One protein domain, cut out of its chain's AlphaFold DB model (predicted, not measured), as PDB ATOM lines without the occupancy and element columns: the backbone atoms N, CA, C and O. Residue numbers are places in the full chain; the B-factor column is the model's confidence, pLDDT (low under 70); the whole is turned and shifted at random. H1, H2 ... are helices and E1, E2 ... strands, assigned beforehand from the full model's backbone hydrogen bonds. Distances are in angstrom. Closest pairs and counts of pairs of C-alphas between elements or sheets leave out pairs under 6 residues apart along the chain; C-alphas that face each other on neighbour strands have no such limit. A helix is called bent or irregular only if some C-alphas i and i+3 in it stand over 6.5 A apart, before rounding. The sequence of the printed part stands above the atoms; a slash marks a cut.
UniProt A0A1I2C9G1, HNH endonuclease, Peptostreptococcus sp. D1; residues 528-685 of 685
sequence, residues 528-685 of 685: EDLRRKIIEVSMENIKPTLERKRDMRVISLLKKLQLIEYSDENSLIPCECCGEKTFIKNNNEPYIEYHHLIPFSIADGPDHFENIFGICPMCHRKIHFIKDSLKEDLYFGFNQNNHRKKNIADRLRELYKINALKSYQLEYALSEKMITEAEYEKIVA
ATOM      1  N   GLU A 528      19.877  29.062 133.553       90.81
ATOM      2  CA  GLU A 528      18.465  28.846 133.226       90.81
ATOM      3  C   GLU A 528      18.263  28.638 131.720       90.81
ATOM      4  O   GLU A 528      17.565  27.715 131.295       90.81
ATOM      5  N   ASP A 529      18.969  29.417 130.901       90.88
ATOM      6  CA  ASP A 529      18.989  29.243 129.451       90.88
ATOM      7  C   ASP A 529      19.607  27.905 129.039       90.88
ATOM      8  O   ASP A 529      19.096  27.250 128.127       90.88
ATOM      9  N   LEU A 530      20.660  27.454 129.730       91.31
ATOM     10  CA  LEU A 530      21.244  26.129 129.511       91.31
ATOM     11  C   LEU A 530      20.232  25.017 129.799       91.31
ATOM     12  O   LEU A 530      20.046  24.142 128.954       91.31
ATOM     13  N   ARG A 531      19.537  25.058 130.944       93.25
ATOM     14  CA  ARG A 531      18.503  24.064 131.289       93.25
ATOM     15  C   ARG A 531      17.378  24.037 130.261       93.25
ATOM     16  O   ARG A 531      17.017  22.961 129.782       93.25
ATOM     17  N   ARG A 532      16.873  25.208 129.870       94.19
ATOM     18  CA  ARG A 532      15.856  25.334 128.821       94.19
ATOM     19  C   ARG A 532      16.332  24.721 127.505       94.19
ATOM     20  O   ARG A 532      15.613  23.916 126.919       94.19
ATOM     21  N   LYS A 533      17.562  25.022 127.073       93.00
ATOM     22  CA  LYS A 533      18.125  24.481 125.829       93.00
ATOM     23  C   LYS A 533      18.344  22.968 125.887       93.00
ATOM     24  O   LYS A 533      18.091  22.295 124.893       93.00
ATOM     25  N   ILE A 534      18.769  22.427 127.031       93.25
ATOM     26  CA  ILE A 534      18.900  20.975 127.243       93.25
ATOM     27  C   ILE A 534      17.554  20.286 127.016       93.25
ATOM     28  O   ILE A 534      17.501  19.287 126.296       93.25
ATOM     29  N   ILE A 535      16.475  20.837 127.583       93.56
ATOM     30  CA  ILE A 535      15.116  20.316 127.395       93.56
ATOM     31  C   ILE A 535      14.708  20.425 125.924       93.56
ATOM     32  O   ILE A 535      14.299  19.427 125.344       93.56
ATOM     33  N   GLU A 536      14.864  21.595 125.299       92.81
ATOM     34  CA  GLU A 536      14.505  21.807 123.889       92.81
ATOM     35  C   GLU A 536      15.192  20.803 122.954       92.81
ATOM     36  O   GLU A 536      14.514  20.114 122.194       92.81
ATOM     37  N   VAL A 537      16.522  20.679 123.036       90.50
ATOM     38  CA  VAL A 537      17.295  19.762 122.182       90.50
ATOM     39  C   VAL A 537      16.920  18.311 122.467       90.50
ATOM     40  O   VAL A 537      16.722  17.526 121.546       90.50
ATOM     41  N   SER A 538      16.742  17.942 123.734       92.25
ATOM     42  CA  SER A 538      16.389  16.560 124.056       92.25
ATOM     43  C   SER A 538      14.967  16.207 123.599       92.25
ATOM     44  O   SER A 538      14.724  15.082 123.170       92.25
ATOM     45  N   MET A 539      14.037  17.167 123.601       90.69
ATOM     46  CA  MET A 539      12.704  16.992 123.012       90.69
ATOM     47  C   MET A 539      12.743  16.931 121.478       90.69
ATOM     48  O   MET A 539      11.920  16.238 120.879       90.69
ATOM     49  N   GLU A 540      13.687  17.614 120.819       87.88
ATOM     50  CA  GLU A 540      13.941  17.433 119.381       87.88
ATOM     51  C   GLU A 540      14.362  15.991 119.070       87.88
ATOM     52  O   GLU A 540      13.845  15.415 118.113       87.88
ATOM     53  N   ASN A 541      15.212  15.396 119.912       85.00
ATOM     54  CA  ASN A 541      15.743  14.039 119.733       85.00
ATOM     55  C   ASN A 541      14.705  12.924 119.931       85.00
ATOM     56  O   ASN A 541      14.900  11.812 119.444       85.00
ATOM     57  N   ILE A 542      13.597  13.198 120.631       82.75
ATOM     58  CA  ILE A 542      12.498  12.233 120.831       82.75
ATOM     59  C   ILE A 542      11.528  12.220 119.641       82.75
ATOM     60  O   ILE A 542      10.737  11.285 119.489       82.75
ATOM     61  N   LYS A 543      11.558  13.241 118.772       73.81
ATOM     62  CA  LYS A 543      10.646  13.294 117.623       73.81
ATOM     63  C   LYS A 543      10.816  12.032 116.773       73.81
ATOM     64  O   LYS A 543      11.943  11.596 116.564       73.81
ATOM     65  N   PRO A 544       9.724  11.457 116.239       63.28
ATOM     66  CA  PRO A 544       9.777  10.210 115.487       63.28
ATOM     67  C   PRO A 544      10.486  10.415 114.142       63.28
ATOM     68  O   PRO A 544       9.858  10.559 113.089       63.28
ATOM     69  N   THR A 545      11.812  10.392 114.147       69.00
ATOM     70  CA  THR A 545      12.679  10.376 112.971       69.00
ATOM     71  C   THR A 545      13.049   8.934 112.631       69.00
ATOM     72  O   THR A 545      12.851   8.018 113.423       69.00
ATOM     73  N   LEU A 546      13.458   8.692 111.384       74.81
ATOM     74  CA  LEU A 546      14.112   7.422 111.039       74.81
ATOM     75  C   LEU A 546      15.594   7.483 111.409       74.81
ATOM     76  O   LEU A 546      16.140   6.513 111.908       74.81
ATOM     77  N   GLU A 547      16.213   8.641 111.198       74.94
ATOM     78  CA  GLU A 547      17.596   8.907 111.579       74.94
ATOM     79  C   GLU A 547      17.689   9.037 113.100       74.94
ATOM     80  O   GLU A 547      17.041   9.906 113.691       74.94
ATOM     81  N   ARG A 548      18.497   8.181 113.720       69.00
ATOM     82  CA  ARG A 548      18.804   8.217 115.148       69.00
ATOM     83  C   ARG A 548      20.309   8.344 115.309       69.00
ATOM     84  O   ARG A 548      21.033   7.376 115.108       69.00
ATOM     85  N   LYS A 549      20.794   9.520 115.699       72.88
ATOM     86  CA  LYS A 549      22.210   9.753 116.023       72.88
ATOM     87  C   LYS A 549      22.314  10.330 117.424       72.88
ATOM     88  O   LYS A 549      21.421  11.062 117.836       72.88
ATOM     89  N   ARG A 550      23.415  10.026 118.121       78.94
ATOM     90  CA  ARG A 550      23.772  10.735 119.355       78.94
ATOM     91  C   ARG A 550      23.973  12.213 119.025       78.94
ATOM     92  O   ARG A 550      24.766  12.551 118.144       78.94
ATOM     93  N   ASP A 551      23.271  13.083 119.730       83.94
ATOM     94  CA  ASP A 551      23.355  14.520 119.561       83.94
ATOM     95  C   ASP A 551      24.358  15.123 120.547       83.94
ATOM     96  O   ASP A 551      24.093  15.344 121.735       83.94
ATOM     97  N   MET A 552      25.532  15.468 120.020       84.25
ATOM     98  CA  MET A 552      26.602  16.084 120.802       84.25
ATOM     99  C   MET A 552      26.222  17.446 121.400       84.25
ATOM    100  O   MET A 552      26.889  17.895 122.340       84.25
ATOM    101  N   ARG A 553      25.148  18.099 120.924       88.06
ATOM    102  CA  ARG A 553      24.615  19.334 121.524       88.06
ATOM    103  C   ARG A 553      24.144  19.082 122.956       88.06
ATOM    104  O   ARG A 553      24.484  19.871 123.835       88.06
ATOM    105  N   VAL A 554      23.432  17.979 123.215       88.94
ATOM    106  CA  VAL A 554      22.933  17.643 124.564       88.94
ATOM    107  C   VAL A 554      24.102  17.429 125.520       88.94
ATOM    108  O   VAL A 554      24.141  18.033 126.591       88.94
ATOM    109  N   ILE A 555      25.097  16.641 125.105       89.00
ATOM    110  CA  ILE A 555      26.308  16.370 125.894       89.00
ATOM    111  C   ILE A 555      27.074  17.666 126.191       89.00
ATOM    112  O   ILE A 555      27.477  17.907 127.329       89.00
ATOM    113  N   SER A 556      27.244  18.532 125.190       87.25
ATOM    114  CA  SER A 556      27.958  19.805 125.347       87.25
ATOM    115  C   SER A 556      27.246  20.749 126.321       87.25
ATOM    116  O   SER A 556      27.894  21.357 127.178       87.25
ATOM    117  N   LEU A 557      25.916  20.844 126.233       90.62
ATOM    118  CA  LEU A 557      25.105  21.651 127.145       90.62
ATOM    119  C   LEU A 557      25.137  21.095 128.576       90.62
ATOM    120  O   LEU A 557      25.310  21.869 129.519       90.62
ATOM    121  N   LEU A 558      25.040  19.769 128.741       90.62
ATOM    122  CA  LEU A 558      25.167  19.106 130.043       90.62
ATOM    123  C   LEU A 558      26.538  19.373 130.667       90.62
ATOM    124  O   LEU A 558      26.601  19.804 131.816       90.62
ATOM    125  N   LYS A 559      27.624  19.226 129.899       88.94
ATOM    126  CA  LYS A 559      28.985  19.540 130.360       88.94
ATOM    127  C   LYS A 559      29.122  20.975 130.823       88.94
ATOM    128  O   LYS A 559      29.700  21.216 131.880       88.94
ATOM    129  N   LYS A 560      28.570  21.928 130.073       88.44
ATOM    130  CA  LYS A 560      28.616  23.340 130.455       88.44
ATOM    131  C   LYS A 560      27.830  23.615 131.736       88.44
ATOM    132  O   LYS A 560      28.351  24.295 132.614       88.44
ATOM    133  N   LEU A 561      26.615  23.079 131.856       91.06
ATOM    134  CA  LEU A 561      25.807  23.229 133.067       91.06
ATOM    135  C   LEU A 561      26.527  22.625 134.280       91.06
ATOM    136  O   LEU A 561      26.621  23.269 135.321       91.06
ATOM    137  N   GLN A 562      27.103  21.431 134.121       90.50
ATOM    138  CA  GLN A 562      27.799  20.743 135.204       90.50
ATOM    139  C   GLN A 562      29.064  21.476 135.660       90.50
ATOM    140  O   GLN A 562      29.319  21.572 136.858       90.50
ATOM    141  N   LEU A 563      29.819  22.046 134.717       88.56
ATOM    142  CA  LEU A 563      30.954  22.916 135.019       88.56
ATOM    143  C   LEU A 563      30.546  24.126 135.868       88.56
ATOM    144  O   LEU A 563      31.297  24.515 136.750       88.56
ATOM    145  N   ILE A 564      29.385  24.733 135.614       89.06
ATOM    146  CA  ILE A 564      28.948  25.919 136.365       89.06
ATOM    147  C   ILE A 564      28.454  25.541 137.767       89.06
ATOM    148  O   ILE A 564      28.729  26.259 138.722       89.06
ATOM    149  N   GLU A 565      27.710  24.441 137.888       91.38
ATOM    150  CA  GLU A 565      26.976  24.117 139.119       91.38
ATOM    151  C   GLU A 565      27.716  23.183 140.084       91.38
ATOM    152  O   GLU A 565      27.463  23.245 141.286       91.38
ATOM    153  N   TYR A 566      28.597  22.315 139.579       90.69
ATOM    154  CA  TYR A 566      29.203  21.231 140.368       90.69
ATOM    155  C   TYR A 566      30.731  21.225 140.334       90.69
ATOM    156  O   TYR A 566      31.331  20.360 140.970       90.69
ATOM    157  N   SER A 567      31.371  22.145 139.601       88.62
ATOM    158  CA  SER A 567      32.830  22.229 139.644       88.62
ATOM    159  C   SER A 567      33.318  22.827 140.964       88.62
ATOM    160  O   SER A 567      32.676  23.698 141.550       88.62
ATOM    161  N   ASP A 568      34.449  22.324 141.452       87.31
ATOM    162  CA  ASP A 568      35.124  22.880 142.621       87.31
ATOM    163  C   ASP A 568      36.109  24.006 142.252       87.31
ATOM    164  O   ASP A 568      36.233  24.414 141.098       87.31
ATOM    165  N   GLU A 569      36.858  24.493 143.245       84.25
ATOM    166  CA  GLU A 569      37.901  25.516 143.069       84.25
ATOM    167  C   GLU A 569      39.008  25.128 142.068       84.25
ATOM    168  O   GLU A 569      39.665  26.004 141.509       84.25
ATOM    169  N   ASN A 570      39.177  23.831 141.789       82.75
ATOM    170  CA  ASN A 570      40.137  23.291 140.826       82.75
ATOM    171  C   ASN A 570      39.476  22.911 139.488       82.75
ATOM    172  O   ASN A 570      40.099  22.236 138.669       82.75
ATOM    173  N   SER A 571      38.231  23.339 139.243       82.81
ATOM    174  CA  SER A 571      37.441  23.007 138.046       82.81
ATOM    175  C   SER A 571      37.155  21.506 137.870       82.81
ATOM    176  O   SER A 571      36.901  21.047 136.753       82.81
ATOM    177  N   LEU A 572      37.178  20.725 138.954       87.62
ATOM    178  CA  LEU A 572      36.868  19.296 138.941       87.62
ATOM    179  C   LEU A 572      35.379  19.052 139.158       87.62
ATOM    180  O   LEU A 572      34.782  19.626 140.061       87.62
ATOM    181  N   ILE A 573      34.800  18.143 138.371       90.75
ATOM    182  CA  ILE A 573      33.390  17.744 138.476       90.75
ATOM    183  C   ILE A 573      33.312  16.372 139.169       90.75
ATOM    184  O   ILE A 573      34.067  15.470 138.770       90.75
ATOM    185  N   PRO A 574      32.439  16.187 140.179       93.81
ATOM    186  CA  PRO A 574      32.203  14.886 140.796       93.81
ATOM    187  C   PRO A 574      31.483  13.919 139.843       93.81
ATOM    188  O   PRO A 574      30.682  14.304 138.997       93.81
ATOM    189  N   CYS A 575      31.794  12.633 139.963       95.81
ATOM    190  CA  CYS A 575      31.160  11.564 139.196       95.81
ATOM    191  C   CYS A 575      29.721  11.315 139.677       95.81
ATOM    192  O   CYS A 575      29.519  11.018 140.855       95.81
ATOM    193  N   GLU A 576      28.740  11.284 138.765       96.25
ATOM    194  CA  GLU A 576      27.325  11.029 139.104       96.25
ATOM    195  C   GLU A 576      27.044   9.597 139.599       96.25
ATOM    196  O   GLU A 576      25.924   9.297 140.002       96.25
ATOM    197  N   CYS A 577      28.043   8.707 139.581       96.25
ATOM    198  CA  CYS A 577      27.953   7.348 140.117       96.25
ATOM    199  C   CYS A 577      28.669   7.202 141.469       96.25
ATOM    200  O   CYS A 577      28.050   6.784 142.440       96.25
ATOM    201  N   CYS A 578      29.960   7.538 141.566       95.94
ATOM    202  CA  CYS A 578      30.740   7.304 142.791       95.94
ATOM    203  C   CYS A 578      30.965   8.549 143.658       95.94
ATOM    204  O   CYS A 578      31.550   8.417 144.724       95.94
ATOM    205  N   GLY A 579      30.578   9.747 143.209       94.31
ATOM    206  CA  GLY A 579      30.819  11.011 143.919       94.31
ATOM    207  C   GLY A 579      32.268  11.515 143.867       94.31
ATOM    208  O   GLY A 579      32.507  12.707 144.042       94.31
ATOM    209  N   GLU A 580      33.233  10.640 143.569       93.75
ATOM    210  CA  GLU A 580      34.646  11.013 143.419       93.75
ATOM    211  C   GLU A 580      34.866  12.047 142.311       93.75
ATOM    212  O   GLU A 580      34.266  11.977 141.233       93.75
ATOM    213  N   LYS A 581      35.778  12.986 142.570       87.62
ATOM    214  CA  LYS A 581      36.177  14.019 141.610       87.62
ATOM    215  C   LYS A 581      37.017  13.425 140.483       87.62
ATOM    216  O   LYS A 581      37.782  12.480 140.674       87.62
ATOM    217  N   THR A 582      36.865  13.990 139.291       84.81
ATOM    218  CA  THR A 582      37.656  13.612 138.112       84.81
ATOM    219  C   THR A 582      39.043  14.275 138.121       84.81
ATOM    220  O   THR A 582      39.457  14.842 139.128       84.81
ATOM    221  N   PHE A 583      39.799  14.173 137.022       88.00
ATOM    222  CA  PHE A 583      41.099  14.835 136.849       88.00
ATOM    223  C   PHE A 583      41.035  15.891 135.739       88.00
ATOM    224  O   PHE A 583      40.176  15.824 134.858       88.00
ATOM    225  N   ILE A 584      41.959  16.853 135.758       87.69
ATOM    226  CA  ILE A 584      42.101  17.872 134.711       87.69
ATOM    227  C   ILE A 584      42.964  17.336 133.558       87.69
ATOM    228  O   ILE A 584      44.030  16.761 133.772       87.69
ATOM    229  N   LYS A 585      42.503  17.529 132.320       84.94
ATOM    230  CA  LYS A 585      43.262  17.264 131.089       84.94
ATOM    231  C   LYS A 585      44.324  18.346 130.852       84.94
ATOM    232  O   LYS A 585      44.201  19.464 131.334       84.94
ATOM    233  N   ASN A 586      45.275  18.076 129.958       85.38
ATOM    234  CA  ASN A 586      46.291  19.053 129.528       85.38
ATOM    235  C   ASN A 586      45.716  20.380 128.985       85.38
ATOM    236  O   ASN A 586      46.428  21.376 128.942       85.38
ATOM    237  N   ASN A 587      44.449  20.401 128.551       82.69
ATOM    238  CA  ASN A 587      43.754  21.609 128.099       82.69
ATOM    239  C   ASN A 587      42.996  22.349 129.223       82.69
ATOM    240  O   ASN A 587      42.118  23.151 128.919       82.69
ATOM    241  N   ASN A 588      43.303  22.073 130.495       82.75
ATOM    242  CA  ASN A 588      42.667  22.653 131.685       82.75
ATOM    243  C   ASN A 588      41.151  22.400 131.818       82.75
ATOM    244  O   ASN A 588      40.467  23.109 132.549       82.75
ATOM    245  N   GLU A 589      40.613  21.376 131.153       83.00
ATOM    246  CA  GLU A 589      39.224  20.945 131.349       83.00
ATOM    247  C   GLU A 589      39.143  19.653 132.176       83.00
ATOM    248  O   GLU A 589      39.988  18.771 131.991       83.00
ATOM    249  N   PRO A 590      38.089  19.455 132.988       86.62
ATOM    250  CA  PRO A 590      37.858  18.179 133.651       86.62
ATOM    251  C   PRO A 590      37.577  17.059 132.646       86.62
ATOM    252  O   PRO A 590      36.930  17.250 131.606       86.62
ATOM    253  N   TYR A 591      38.068  15.868 132.974       87.94
ATOM    254  CA  TYR A 591      37.823  14.643 132.231       87.94
ATOM    255  C   TYR A 591      36.571  13.938 132.756       87.94
ATOM    256  O   TYR A 591      36.601  13.307 133.809       87.94
ATOM    257  N   ILE A 592      35.475  14.012 132.006       89.62
ATOM    258  CA  ILE A 592      34.211  13.342 132.325       89.62
ATOM    259  C   ILE A 592      33.656  12.676 131.066       89.62
ATOM    260  O   ILE A 592      33.731  13.247 129.975       89.62
ATOM    261  N   GLU A 593      33.119  11.470 131.217       90.56
ATOM    262  CA  GLU A 593      32.517  10.694 130.137       90.56
ATOM    263  C   GLU A 593      30.997  10.714 130.303       90.56
ATOM    264  O   GLU A 593      30.485  10.455 131.390       90.56
ATOM    265  N   TYR A 594      30.271  11.046 129.238       91.50
ATOM    266  CA  TYR A 594      28.811  11.045 129.252       91.50
ATOM    267  C   TYR A 594      28.295   9.709 128.742       91.50
ATOM    268  O   TYR A 594      28.595   9.317 127.616       91.50
ATOM    269  N   HIS A 595      27.520   9.029 129.579       90.50
ATOM    270  CA  HIS A 595      27.020   7.688 129.324       90.50
ATOM    271  C   HIS A 595      25.491   7.667 129.322       90.50
ATOM    272  O   HIS A 595      24.857   8.146 130.266       90.50
ATOM    273  N   HIS A 596      24.901   7.086 128.276       92.88
ATOM    274  CA  HIS A 596      23.482   6.735 128.245       92.88
ATOM    275  C   HIS A 596      23.252   5.483 129.087       92.88
ATOM    276  O   HIS A 596      23.711   4.412 128.703       92.88
ATOM    277  N   LEU A 597      22.531   5.612 130.202       93.06
ATOM    278  CA  LEU A 597      22.279   4.521 131.143       93.06
ATOM    279  C   LEU A 597      21.631   3.317 130.452       93.06
ATOM    280  O   LEU A 597      22.117   2.204 130.600       93.06
ATOM    281  N   ILE A 598      20.571   3.547 129.673       93.81
ATOM    282  CA  ILE A 598      20.109   2.599 128.656       93.81
ATOM    283  C   ILE A 598      20.931   2.889 127.394       93.81
ATOM    284  O   ILE A 598      20.727   3.952 126.794       93.81
ATOM    285  N   PRO A 599      21.851   2.000 126.975       90.00
ATOM    286  CA  PRO A 599      22.801   2.321 125.922       90.00
ATOM    287  C   PRO A 599      22.133   2.456 124.556       90.00
ATOM    288  O   PRO A 599      21.308   1.632 124.152       90.00
ATOM    289  N   PHE A 600      22.566   3.470 123.812       82.44
ATOM    290  CA  PHE A 600      22.073   3.762 122.469       82.44
ATOM    291  C   PHE A 600      22.309   2.601 121.484       82.44
ATOM    292  O   PHE A 600      21.390   2.181 120.794       82.44
ATOM    293  N   SER A 601      23.518   2.031 121.457       79.94
ATOM    294  CA  SER A 601      23.929   1.011 120.476       79.94
ATOM    295  C   SER A 601      23.412  -0.402 120.773       79.94
ATOM    296  O   SER A 601      23.391  -1.250 119.885       79.94
ATOM    297  N   ILE A 602      22.985  -0.668 122.012       83.75
ATOM    298  CA  ILE A 602      22.537  -2.002 122.445       83.75
ATOM    299  C   ILE A 602      21.014  -2.071 122.489       83.75
ATOM    300  O   ILE A 602      20.422  -2.993 121.935       83.75
ATOM    301  N   ALA A 603      20.381  -1.100 123.148       87.62
ATOM    302  CA  ALA A 603      18.953  -1.112 123.445       87.62
ATOM    303  C   ALA A 603      18.218   0.094 122.842       87.62
ATOM    304  O   ALA A 603      17.114   0.411 123.282       87.62
ATOM    305  N   ASP A 604      18.813   0.775 121.850       87.38
ATOM    306  CA  ASP A 604      18.223   1.947 121.186       87.38
ATOM    307  C   ASP A 604      17.776   3.011 122.207       87.38
ATOM    308  O   ASP A 604      16.701   3.600 122.089       87.38
ATOM    309  N   GLY A 605      18.555   3.177 123.284       90.56
ATOM    310  CA  GLY A 605      18.200   4.021 124.422       90.56
ATOM    311  C   GLY A 605      17.941   5.480 124.020       90.56
ATOM    312  O   GLY A 605      18.628   5.991 123.134       90.56
ATOM    313  N   PRO A 606      16.985   6.185 124.657       91.25
ATOM    314  CA  PRO A 606      16.641   7.549 124.262       91.25
ATOM    315  C   PRO A 606      17.836   8.496 124.407       91.25
ATOM    316  O   PRO A 606      18.470   8.535 125.468       91.25
ATOM    317  N   ASP A 607      18.112   9.293 123.374       91.38
ATOM    318  CA  ASP A 607      19.125  10.351 123.425       91.38
ATOM    319  C   ASP A 607      18.563  11.614 124.091       91.38
ATOM    320  O   ASP A 607      18.309  12.646 123.469       91.38
ATOM    321  N   HIS A 608      18.291  11.476 125.384       94.12
ATOM    322  CA  HIS A 608      17.630  12.475 126.206       94.12
ATOM    323  C   HIS A 608      18.397  12.658 127.510       94.12
ATOM    324  O   HIS A 608      18.891  11.687 128.083       94.12
ATOM    325  N   PHE A 609      18.447  13.883 128.036       94.69
ATOM    326  CA  PHE A 609      19.196  14.180 129.263       94.69
ATOM    327  C   PHE A 609      18.755  13.337 130.475       94.69
ATOM    328  O   PHE A 609      19.567  13.070 131.352       94.69
ATOM    329  N   GLU A 610      17.501  12.871 130.530       96.12
ATOM    330  CA  GLU A 610      17.017  11.934 131.565       96.12
ATOM    331  C   GLU A 610      17.667  10.541 131.479       96.12
ATOM    332  O   GLU A 610      17.716   9.843 132.485       96.12
ATOM    333  N   ASN A 611      18.265  10.157 130.353       95.50
ATOM    334  CA  ASN A 611      19.000   8.898 130.186       95.50
ATOM    335  C   ASN A 611      20.531   9.076 130.275       95.50
ATOM    336  O   ASN A 611      21.253   8.091 130.256       95.50
ATOM    337  N   ILE A 612      21.052  10.306 130.371       94.50
ATOM    338  CA  ILE A 612      22.496  10.591 130.287       94.50
ATOM    339  C   ILE A 612      23.079  10.948 131.662       94.50
ATOM    340  O   ILE A 612      22.491  11.739 132.402       94.50
ATOM    341  N   PHE A 613      24.251  10.399 131.989       94.69
ATOM    342  CA  PHE A 613      24.998  10.683 133.220       94.69
ATOM    343  C   PHE A 613      26.462  11.014 132.915       94.69
ATOM    344  O   PHE A 613      27.087  10.351 132.088       94.69
ATOM    345  N   GLY A 614      27.016  12.013 133.601       94.38
ATOM    346  CA  GLY A 614      28.438  12.347 133.593       94.38
ATOM    347  C   GLY A 614      29.199  11.522 134.632       94.38
ATOM    348  O   GLY A 614      28.989  11.665 135.836       94.38
ATOM    349  N   ILE A 615      30.096  10.649 134.182       94.75
ATOM    350  CA  ILE A 615      30.794   9.680 135.033       94.75
ATOM    351  C   ILE A 615      32.306   9.669 134.798       94.75
ATOM    352  O   ILE A 615      32.813  10.126 133.774       94.75
ATOM    353  N   CYS A 616      33.048   9.138 135.773       94.00
ATOM    354  CA  CYS A 616      34.481   8.903 135.635       94.00
ATOM    355  C   CYS A 616      34.758   7.637 134.793       94.00
ATOM    356  O   CYS A 616      33.933   6.713 134.786       94.00
ATOM    357  N   PRO A 617      35.941   7.523 134.157       91.44
ATOM    358  CA  PRO A 617      36.272   6.376 133.302       91.44
ATOM    359  C   PRO A 617      36.260   5.022 134.027       91.44
ATOM    360  O   PRO A 617      35.999   3.981 133.422       91.44
ATOM    361  N   MET A 618      36.494   5.010 135.345       93.81
ATOM    362  CA  MET A 618      36.383   3.790 136.147       93.81
ATOM    363  C   MET A 618      34.925   3.326 136.266       93.81
ATOM    364  O   MET A 618      34.639   2.146 136.063       93.81
ATOM    365  N   CYS A 619      33.996   4.236 136.575       95.00
ATOM    366  CA  CYS A 619      32.573   3.905 136.653       95.00
ATOM    367  C   CYS A 619      32.006   3.534 135.284       95.00
ATOM    368  O   CYS A 619      31.258   2.564 135.203       95.00
ATOM    369  N   HIS A 620      32.423   4.211 134.213       92.00
ATOM    370  CA  HIS A 620      31.993   3.868 132.858       92.00
ATOM    371  C   HIS A 620      32.362   2.429 132.491       92.00
ATOM    372  O   HIS A 620      31.501   1.650 132.088       92.00
ATOM    373  N   ARG A 621      33.612   2.015 132.743       90.19
ATOM    374  CA  ARG A 621      34.025   0.617 132.545       90.19
ATOM    375  C   ARG A 621      33.266  -0.356 133.449       90.19
ATOM    376  O   ARG A 621      32.912  -1.441 132.996       90.19
ATOM    377  N   LYS A 622      32.998   0.004 134.712       93.50
ATOM    378  CA  LYS A 622      32.225  -0.856 135.626       93.50
ATOM    379  C   LYS A 622      30.829  -1.155 135.081       93.50
ATOM    380  O   LYS A 622      30.433  -2.309 135.138       93.50
ATOM    381  N   ILE A 623      30.121  -0.186 134.502       89.56
ATOM    382  CA  ILE A 623      28.779  -0.421 133.932       89.56
ATOM    383  C   ILE A 623      28.794  -1.577 132.922       89.56
ATOM    384  O   ILE A 623      27.920  -2.438 132.957       89.56
ATOM    385  N   HIS A 624      29.822  -1.635 132.073       84.56
ATOM    386  CA  HIS A 624      29.922  -2.641 131.016       84.56
ATOM    387  C   HIS A 624      30.478  -3.996 131.474       84.56
ATOM    388  O   HIS A 624      30.142  -5.016 130.878       84.56
ATOM    389  N   PHE A 625      31.338  -4.027 132.500       86.62
ATOM    390  CA  PHE A 625      32.147  -5.216 132.815       86.62
ATOM    391  C   PHE A 625      32.033  -5.720 134.257       86.62
ATOM    392  O   PHE A 625      32.642  -6.739 134.596       86.62
ATOM    393  N   ILE A 626      31.313  -5.023 135.140       92.19
ATOM    394  CA  ILE A 626      31.176  -5.462 136.531       92.19
ATOM    395  C   ILE A 626      30.346  -6.748 136.622       92.19
ATOM    396  O   ILE A 626      29.448  -7.004 135.821       92.19
ATOM    397  N   LYS A 627      30.631  -7.552 137.650       90.12
ATOM    398  CA  LYS A 627      29.827  -8.726 137.992       90.12
ATOM    399  C   LYS A 627      28.410  -8.320 138.396       90.12
ATOM    400  O   LYS A 627      28.218  -7.354 139.129       90.12
ATOM    401  N   ASP A 628      27.444  -9.148 138.027       86.31
ATOM    402  CA  ASP A 628      26.016  -8.938 138.292       86.31
ATOM    403  C   ASP A 628      25.669  -8.722 139.754       86.31
ATOM    404  O   ASP A 628      24.796  -7.921 140.074       86.31
ATOM    405  N   SER A 629      26.361  -9.436 140.642       90.00
ATOM    406  CA  SER A 629      26.160  -9.338 142.086       90.00
ATOM    407  C   SER A 629      26.536  -7.967 142.655       90.00
ATOM    408  O   SER A 629      26.211  -7.696 143.798       90.00
ATOM    409  N   LEU A 630      27.235  -7.127 141.886       92.75
ATOM    410  CA  LEU A 630      27.681  -5.790 142.282       92.75
ATOM    411  C   LEU A 630      26.994  -4.675 141.474       92.75
ATOM    412  O   LEU A 630      27.292  -3.499 141.681       92.75
ATOM    413  N   LYS A 631      26.098  -5.015 140.533       91.50
ATOM    414  CA  LYS A 631      25.370  -4.010 139.740       91.50
ATOM    415  C   LYS A 631      24.425  -3.179 140.609       91.50
ATOM    416  O   LYS A 631      24.331  -1.976 140.409       91.50
ATOM    417  N   GLU A 632      23.786  -3.792 141.602       91.44
ATOM    418  CA  GLU A 632      22.881  -3.091 142.525       91.44
ATOM    419  C   GLU A 632      23.615  -1.981 143.299       91.44
ATOM    420  O   GLU A 632      23.161  -0.838 143.295       91.44
ATOM    421  N   ASP A 633      24.804  -2.265 143.846       92.31
ATOM    422  CA  ASP A 633      25.647  -1.257 144.508       92.31
ATOM    423  C   ASP A 633      26.084  -0.141 143.545       92.31
ATOM    424  O   ASP A 633      26.127   1.039 143.908       92.31
ATOM    425  N   LEU A 634      26.391  -0.496 142.293       94.75
ATOM    426  CA  LEU A 634      26.758   0.470 141.259       94.75
ATOM    427  C   LEU A 634      25.603   1.446 140.972       94.75
ATOM    428  O   LEU A 634      25.816   2.662 140.964       94.75
ATOM    429  N   TYR A 635      24.387   0.933 140.758       95.69
ATOM    430  CA  TYR A 635      23.195   1.744 140.475       95.69
ATOM    431  C   TYR A 635      22.667   2.489 141.702       95.69
ATOM    432  O   TYR A 635      22.131   3.592 141.561       95.69
ATOM    433  N   PHE A 636      22.914   1.983 142.911       95.38
ATOM    434  CA  PHE A 636      22.712   2.756 144.132       95.38
ATOM    435  C   PHE A 636      23.554   4.040 144.123       95.38
ATOM    436  O   PHE A 636      23.033   5.114 144.427       95.38
ATOM    437  N   GLY A 637      24.813   3.962 143.682       95.75
ATOM    438  CA  GLY A 637      25.670   5.134 143.497       95.75
ATOM    439  C   GLY A 637      25.058   6.183 142.563       95.75
ATOM    440  O   GLY A 637      25.010   7.363 142.910       95.75
ATOM    441  N   PHE A 638      24.499   5.757 141.424       96.19
ATOM    442  CA  PHE A 638      23.773   6.649 140.508       96.19
ATOM    443  C   PHE A 638      22.565   7.317 141.166       96.19
ATOM    444  O   PHE A 638      22.325   8.506 140.964       96.19
ATOM    445  N   ASN A 639      21.808   6.586 141.983       96.00
ATOM    446  CA  ASN A 639      20.651   7.137 142.686       96.00
ATOM    447  C   ASN A 639      21.035   8.189 143.736       96.00
ATOM    448  O   ASN A 639      20.293   9.156 143.907       96.00
ATOM    449  N   GLN A 640      22.180   8.025 144.402       95.19
ATOM    450  CA  GLN A 640      22.645   8.927 145.462       95.19
ATOM    451  C   GLN A 640      23.395  10.154 144.936       95.19
ATOM    452  O   GLN A 640      23.166  11.265 145.408       95.19
ATOM    453  N   ASN A 641      24.297   9.955 143.973       95.12
ATOM    454  CA  ASN A 641      25.314  10.948 143.618       95.12
ATOM    455  C   ASN A 641      24.974  11.770 142.367       95.12
ATOM    456  O   ASN A 641      25.712  12.699 142.040       95.12
ATOM    457  N   ASN A 642      23.886  11.455 141.650       93.19
ATOM    458  CA  ASN A 642      23.540  12.193 140.436       93.19
ATOM    459  C   ASN A 642      23.244  13.669 140.726       93.19
ATOM    460  O   ASN A 642      22.538  14.028 141.671       93.19
ATOM    461  N   HIS A 643      23.728  14.532 139.838       91.44
ATOM    462  CA  HIS A 643      23.650  15.983 139.974       91.44
ATOM    463  C   HIS A 643      22.204  16.486 140.021       91.44
ATOM    464  O   HIS A 643      21.883  17.473 140.677       91.44
ATOM    465  N   ARG A 644      21.291  15.761 139.373       88.31
ATOM    466  CA  ARG A 644      19.882  16.147 139.235       88.31
ATOM    467  C   ARG A 644      19.024  15.768 140.443       88.31
ATOM    468  O   ARG A 644      17.840  16.100 140.449       88.31
ATOM    469  N   LYS A 645      19.605  15.104 141.452       91.12
ATOM    470  CA  LYS A 645      18.933  14.650 142.683       91.12
ATOM    471  C   LYS A 645      17.652  13.860 142.394       91.12
ATOM    472  O   LYS A 645      16.656  13.986 143.104       91.12
ATOM    473  N   LYS A 646      17.678  13.065 141.321       94.44
ATOM    474  CA  LYS A 646      16.549  12.268 140.836       94.44
ATOM    475  C   LYS A 646      17.024  10.848 140.562       94.44
ATOM    476  O   LYS A 646      17.922  10.650 139.748       94.44
ATOM    477  N   ASN A 647      16.446   9.873 141.261       95.88
ATOM    478  CA  ASN A 647      16.818   8.468 141.095       95.88
ATOM    479  C   ASN A 647      16.480   7.961 139.678       95.88
ATOM    480  O   ASN A 647      15.698   8.574 138.947       95.88
ATOM    481  N   ILE A 648      17.075   6.835 139.291       97.06
ATOM    482  CA  ILE A 648      16.914   6.213 137.973       97.06
ATOM    483  C   ILE A 648      15.435   5.971 137.653       97.06
ATOM    484  O   ILE A 648      14.987   6.352 136.573       97.06
ATOM    485  N   ALA A 649      14.667   5.390 138.580       97.00
ATOM    486  CA  ALA A 649      13.263   5.060 138.350       97.00
ATOM    487  C   ALA A 649      12.421   6.304 138.017       97.00
ATOM    488  O   ALA A 649      11.650   6.298 137.058       97.00
ATOM    489  N   ASP A 650      12.623   7.405 138.738       96.69
ATOM    490  CA  ASP A 650      11.931   8.668 138.496       96.69
ATOM    491  C   ASP A 650      12.355   9.305 137.164       96.69
ATOM    492  O   ASP A 650      11.526   9.907 136.478       96.69
ATOM    493  N   ARG A 651      13.632   9.188 136.772       96.75
ATOM    494  CA  ARG A 651      14.122   9.659 135.461       96.75
ATOM    495  C   ARG A 651      13.493   8.861 134.314       96.75
ATOM    496  O   ARG A 651      12.991   9.454 133.358       96.75
ATOM    497  N   LEU A 652      13.439   7.531 134.436       96.81
ATOM    498  CA  LEU A 652      12.749   6.654 133.482       96.81
ATOM    499  C   LEU A 652      11.243   6.947 133.428       96.81
ATOM    500  O   LEU A 652      10.658   6.935 132.345       96.81
ATOM    501  N   ARG A 653      10.620   7.296 134.559       95.69
ATOM    502  CA  ARG A 653       9.211   7.702 134.603       95.69
ATOM    503  C   ARG A 653       8.934   8.975 133.805       95.69
ATOM    504  O   ARG A 653       7.890   9.057 133.165       95.69
ATOM    505  N   GLU A 654       9.840   9.954 133.789       95.44
ATOM    506  CA  GLU A 654       9.673  11.125 132.909       95.44
ATOM    507  C   GLU A 654       9.778  10.758 131.437       95.44
ATOM    508  O   GLU A 654       8.954  11.206 130.644       95.44
ATOM    509  N   LEU A 655      10.743   9.906 131.076       94.69
ATOM    510  CA  LEU A 655      10.872   9.414 129.703       94.69
ATOM    511  C   LEU A 655       9.616   8.659 129.257       94.69
ATOM    512  O   LEU A 655       9.183   8.809 128.115       94.69
ATOM    513  N   TYR A 656       9.008   7.877 130.149       92.50
ATOM    514  CA  TYR A 656       7.748   7.193 129.877       92.50
ATOM    515  C   TYR A 656       6.588   8.176 129.654       92.50
ATOM    516  O   TYR A 656       5.905   8.077 128.638       92.50
ATOM    517  N   LYS A 657       6.409   9.181 130.525       90.62
ATOM    518  CA  LYS A 657       5.332  10.190 130.402       90.62
ATOM    519  C   LYS A 657       5.351  10.953 129.075       90.62
ATOM    520  O   LYS A 657       4.298  11.365 128.598       90.62
ATOM    521  N   ILE A 658       6.534  11.164 128.499       89.62
ATOM    522  CA  ILE A 658       6.711  11.872 127.220       89.62
ATOM    523  C   ILE A 658       6.822  10.923 126.014       89.62
ATOM    524  O   ILE A 658       7.176  11.370 124.925       89.62
ATOM    525  N   ASN A 659       6.528   9.627 126.189       86.75
ATOM    526  CA  ASN A 659       6.626   8.580 125.161       86.75
ATOM    527  C   ASN A 659       8.031   8.411 124.547       86.75
ATOM    528  O   ASN A 659       8.168   7.942 123.418       86.75
ATOM    529  N   ALA A 660       9.082   8.784 125.282       90.25
ATOM    530  CA  ALA A 660      10.467   8.548 124.882       90.25
ATOM    531  C   ALA A 660      10.946   7.141 125.262       90.25
ATOM    532  O   ALA A 660      11.790   6.577 124.568       90.25
ATOM    533  N   LEU A 661      10.417   6.582 126.358       91.94
ATOM    534  CA  LEU A 661      10.760   5.241 126.824       91.94
ATOM    535  C   LEU A 661       9.867   4.181 126.172       91.94
ATOM    536  O   LEU A 661       8.641   4.241 126.253       91.94
ATOM    537  N   LYS A 662      10.497   3.175 125.575       91.75
ATOM    538  CA  LYS A 662       9.853   2.021 124.946       91.75
ATOM    539  C   LYS A 662       9.845   0.816 125.888       91.75
ATOM    540  O   LYS A 662      10.660   0.715 126.806       91.75
ATOM    541  N   SER A 663       8.963  -0.145 125.634       91.44
ATOM    542  CA  SER A 663       8.768  -1.282 126.542       91.44
ATOM    543  C   SER A 663       9.996  -2.190 126.654       91.44
ATOM    544  O   SER A 663      10.325  -2.630 127.752       91.44
ATOM    545  N   TYR A 664      10.734  -2.420 125.563       92.12
ATOM    546  CA  TYR A 664      11.965  -3.227 125.600       92.12
ATOM    547  C   TYR A 664      13.124  -2.516 126.307       92.12
ATOM    548  O   TYR A 664      13.967  -3.174 126.901       92.12
ATOM    549  N   GLN A 665      13.155  -1.181 126.288       94.75
ATOM    550  CA  GLN A 665      14.161  -0.393 127.006       94.75
ATOM    551  C   GLN A 665      13.953  -0.494 128.520       94.75
ATOM    552  O   GLN A 665      14.912  -0.628 129.274       94.75
ATOM    553  N   LEU A 666      12.696  -0.477 128.970       93.12
ATOM    554  CA  LEU A 666      12.378  -0.658 130.383       93.12
ATOM    555  C   LEU A 666      12.660  -2.099 130.849       93.12
ATOM    556  O   LEU A 666      13.218  -2.301 131.923       93.12
ATOM    557  N   GLU A 667      12.354  -3.102 130.020       92.12
ATOM    558  CA  GLU A 667      12.759  -4.492 130.279       92.12
ATOM    559  C   GLU A 667      14.287  -4.659 130.309       92.12
ATOM    560  O   GLU A 667      14.798  -5.461 131.089       92.12
ATOM    561  N   TYR A 668      15.024  -3.920 129.472       94.31
ATOM    562  CA  TYR A 668      16.487  -3.901 129.494       94.31
ATOM    563  C   TYR A 668      17.007  -3.323 130.815       94.31
ATOM    564  O   TYR A 668      17.867  -3.921 131.456       94.31
ATOM    565  N   ALA A 669      16.437  -2.208 131.279       94.38
ATOM    566  CA  ALA A 669      16.790  -1.632 132.574       94.38
ATOM    567  C   ALA A 669      16.552  -2.626 133.729       94.38
ATOM    568  O   ALA A 669      17.375  -2.732 134.639       94.38
ATOM    569  N   LEU A 670      15.462  -3.396 133.667       92.19
ATOM    570  CA  LEU A 670      15.168  -4.454 134.633       92.19
ATOM    571  C   LEU A 670      16.174  -5.616 134.550       92.19
ATOM    572  O   LEU A 670      16.693  -6.049 135.578       92.19
ATOM    573  N   SER A 671      16.493  -6.114 133.349       91.31
ATOM    574  CA  SER A 671      17.429  -7.241 133.167       91.31
ATOM    575  C   SER A 671      18.871  -6.898 133.564       91.31
ATOM    576  O   SER A 671      19.632  -7.768 134.006       91.31
ATOM    577  N   GLU A 672      19.221  -5.616 133.474       91.56
ATOM    578  CA  GLU A 672      20.495  -5.063 133.917       91.56
ATOM    579  C   GLU A 672      20.519  -4.696 135.405       91.56
ATOM    580  O   GLU A 672      21.582  -4.345 135.910       91.56
ATOM    581  N   LYS A 673      19.403  -4.849 136.132       91.88
ATOM    582  CA  LYS A 673      19.243  -4.470 137.549       91.88
ATOM    583  C   LYS A 673      19.389  -2.967 137.829       91.88
ATOM    584  O   LYS A 673      19.747  -2.574 138.936       91.88
ATOM    585  N   MET A 674      19.106  -2.124 136.837       94.25
ATOM    586  CA  MET A 674      19.050  -0.664 137.010       94.25
ATOM    587  C   MET A 674      17.837  -0.239 137.842       94.25
ATOM    588  O   MET A 674      17.872   0.792 138.511       94.25
ATOM    589  N   ILE A 675      16.769  -1.031 137.765       94.81
ATOM    590  CA  ILE A 675      15.518  -0.870 138.500       94.81
ATOM    591  C   ILE A 675      15.037  -2.226 139.013       94.81
ATOM    592  O   ILE A 675      15.405  -3.281 138.493       94.81
ATOM    593  N   THR A 676      14.177  -2.181 140.017       93.00
ATOM    594  CA  THR A 676      13.461  -3.327 140.574       93.00
ATOM    595  C   THR A 676      12.105  -3.531 139.897       93.00
ATOM    596  O   THR A 676      11.555  -2.635 139.257       93.00
ATOM    597  N   GLU A 677      11.509  -4.702 140.114       90.44
ATOM    598  CA  GLU A 677      10.147  -5.005 139.665       90.44
ATOM    599  C   GLU A 677       9.110  -4.013 140.224       90.44
ATOM    600  O   GLU A 677       8.228  -3.545 139.511       90.44
ATOM    601  N   ALA A 678       9.248  -3.620 141.494       93.25
ATOM    602  CA  ALA A 678       8.335  -2.665 142.116       93.25
ATOM    603  C   ALA A 678       8.454  -1.257 141.506       93.25
ATOM    604  O   ALA A 678       7.475  -0.511 141.459       93.25
ATOM    605  N   GLU A 679       9.650  -0.871 141.059       95.19
ATOM    606  CA  GLU A 679       9.873   0.390 140.346       95.19
ATOM    607  C   GLU A 679       9.343   0.331 138.917       95.19
ATOM    608  O   GLU A 679       8.737   1.304 138.477       95.19
ATOM    609  N   TYR A 680       9.491  -0.805 138.230       92.69
ATOM    610  CA  TYR A 680       8.874  -1.033 136.923       92.69
ATOM    611  C   TYR A 680       7.368  -0.752 136.976       92.69
ATOM    612  O   TYR A 680       6.871   0.082 136.220       92.69
ATOM    613  N   GLU A 681       6.654  -1.387 137.912       89.88
ATOM    614  CA  GLU A 681       5.202  -1.222 138.056       89.88
ATOM    615  C   GLU A 681       4.815   0.230 138.374       89.88
ATOM    616  O   GLU A 681       3.834   0.748 137.846       89.88
ATOM    617  N   LYS A 682       5.624   0.942 139.170       91.38
ATOM    618  CA  LYS A 682       5.417   2.374 139.451       91.38
ATOM    619  C   LYS A 682       5.668   3.281 138.247       91.38
ATOM    620  O   LYS A 682       5.104   4.373 138.204       91.38
ATOM    621  N   ILE A 683       6.549   2.887 137.329       92.06
ATOM    622  CA  ILE A 683       6.828   3.649 136.108       92.06
ATOM    623  C   ILE A 683       5.632   3.555 135.162       92.06
ATOM    624  O   ILE A 683       5.219   4.585 134.634       92.06
ATOM    625  N   VAL A 684       5.077   2.352 134.975       87.38
ATOM    626  CA  VAL A 684       3.988   2.097 134.013       87.38
ATOM    627  C   VAL A 684       2.587   2.430 134.544       87.38
ATOM    628  O   VAL A 684       1.664   2.583 133.738       87.38
ATOM    629  N   ALA A 685       2.435   2.559 135.868       81.44
ATOM    630  CA  ALA A 685       1.226   3.037 136.546       81.44
ATOM    631  C   ALA A 685       1.055   4.561 136.455       81.44
ATOM    632  O   ALA A 685      -0.073   4.967 136.090       81.44
TER     633      ALA A 685
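AT A GLANCE: This is residues 528 to 685 of the 685 residues of the protein "HNH endonuclease" of Peptostreptococcus sp. D1 (UniProt A0A1I2C9G1). A small ribbon of two strands, E1 and E2, lies in the middle, with the helical hairpin of H1 and H2 on one side of it and the helical hairpin of H4 and H5 on the other. Three short helices, H6, H7 and H8, stand side by side as a triangle at one end of the domain, while the long unnamed stretch 567 to 592 reaches to the opposite end. The printed part has 158 residues, with eight named helices and two named strands in the order H1 H2 E1 H3 E2 H4 H5 H6 H7 H8; the sheet E1 - E2 is antiparallel and the class is mostly helix. The whole is compact, with a radius of gyration of the C-alphas of 15.4 A and spans of 44 by 37 by 25 A.

IN THESE COORDINATES: H1, residues 528 to 542, is 21.6 A long and begins at C-alpha 528 (18.465, 28.846, 133.226). H2, residues 552 to 566, is 20.4 A long. E1, residues 593 to 596, begins at C-alpha 593 (32.517, 10.694, 130.137). H3 holds residues 600 to 603, E2 residues 612 to 615 and H4 residues 617 to 625. H5, residues 628 to 641, is 20.6 A long and irregular, with C-alphas 629 and 632 7.1 A apart. H6, residues 648 to 657, is 14.4 A long. H7 holds residues 663 to 671, and H8, residues 677 to 684, ends at C-alpha 684 (3.988, 2.097, 134.013).

HOW THE PARTS SIT: H1 and H2, a hairpin, touch at a shallow tilt of 30 degrees, opposite ways; their closest C-alphas, of Ile 534 and Val 554, are 5.9 A apart. The closest C-alphas of H2 and E1, of Ile 555 and Tyr 594, are 6.8 A apart. E1 and E2 are antiparallel, with N 593 and O 615 2.9 A apart and N 615 and O 593 2.8 A apart, within hydrogen-bond range. H3 and H7 only just touch, with 3 pairs of C-alphas within 8 A, the closest those of Ala 603 and Gln 665 at 6.0 A. The closest C-alphas of E1 and H4, of Glu 593 and Pro 617, are 6.5 A apart. H4 and H5, a hairpin, only just touch, with 3 pairs within 8 A, through residues 631 to 634 of H5 alone; the closest C-alphas are those of Ile 623 and Lys 631, 7.6 A, at a steep tilt of 38 degrees. H6 and H8 touch at a shallow tilt of 28 degrees, the same way, with C-alphas 653 and 683 closest at 4.9 A. H1 and H8 are among the pairs that are apart. Every O i to N i+4 pair is within hydrogen-bond range in H1, H2, H6, H7 and H8; H4 has 4 of 5 and H5 8 of 10, and H3 is too short for such a pair.

THE WHOLE: The two C-alphas farthest apart are those of Asn 586 and Ala 685, 48.3 A. The printed part has no cut and ends at the chain's last residue, 685. The link from H2 to E1, 26 residues, is long. The mean pLDDT of the printed part is 90.1; residues 544 to 545 and residue 548 are under 70.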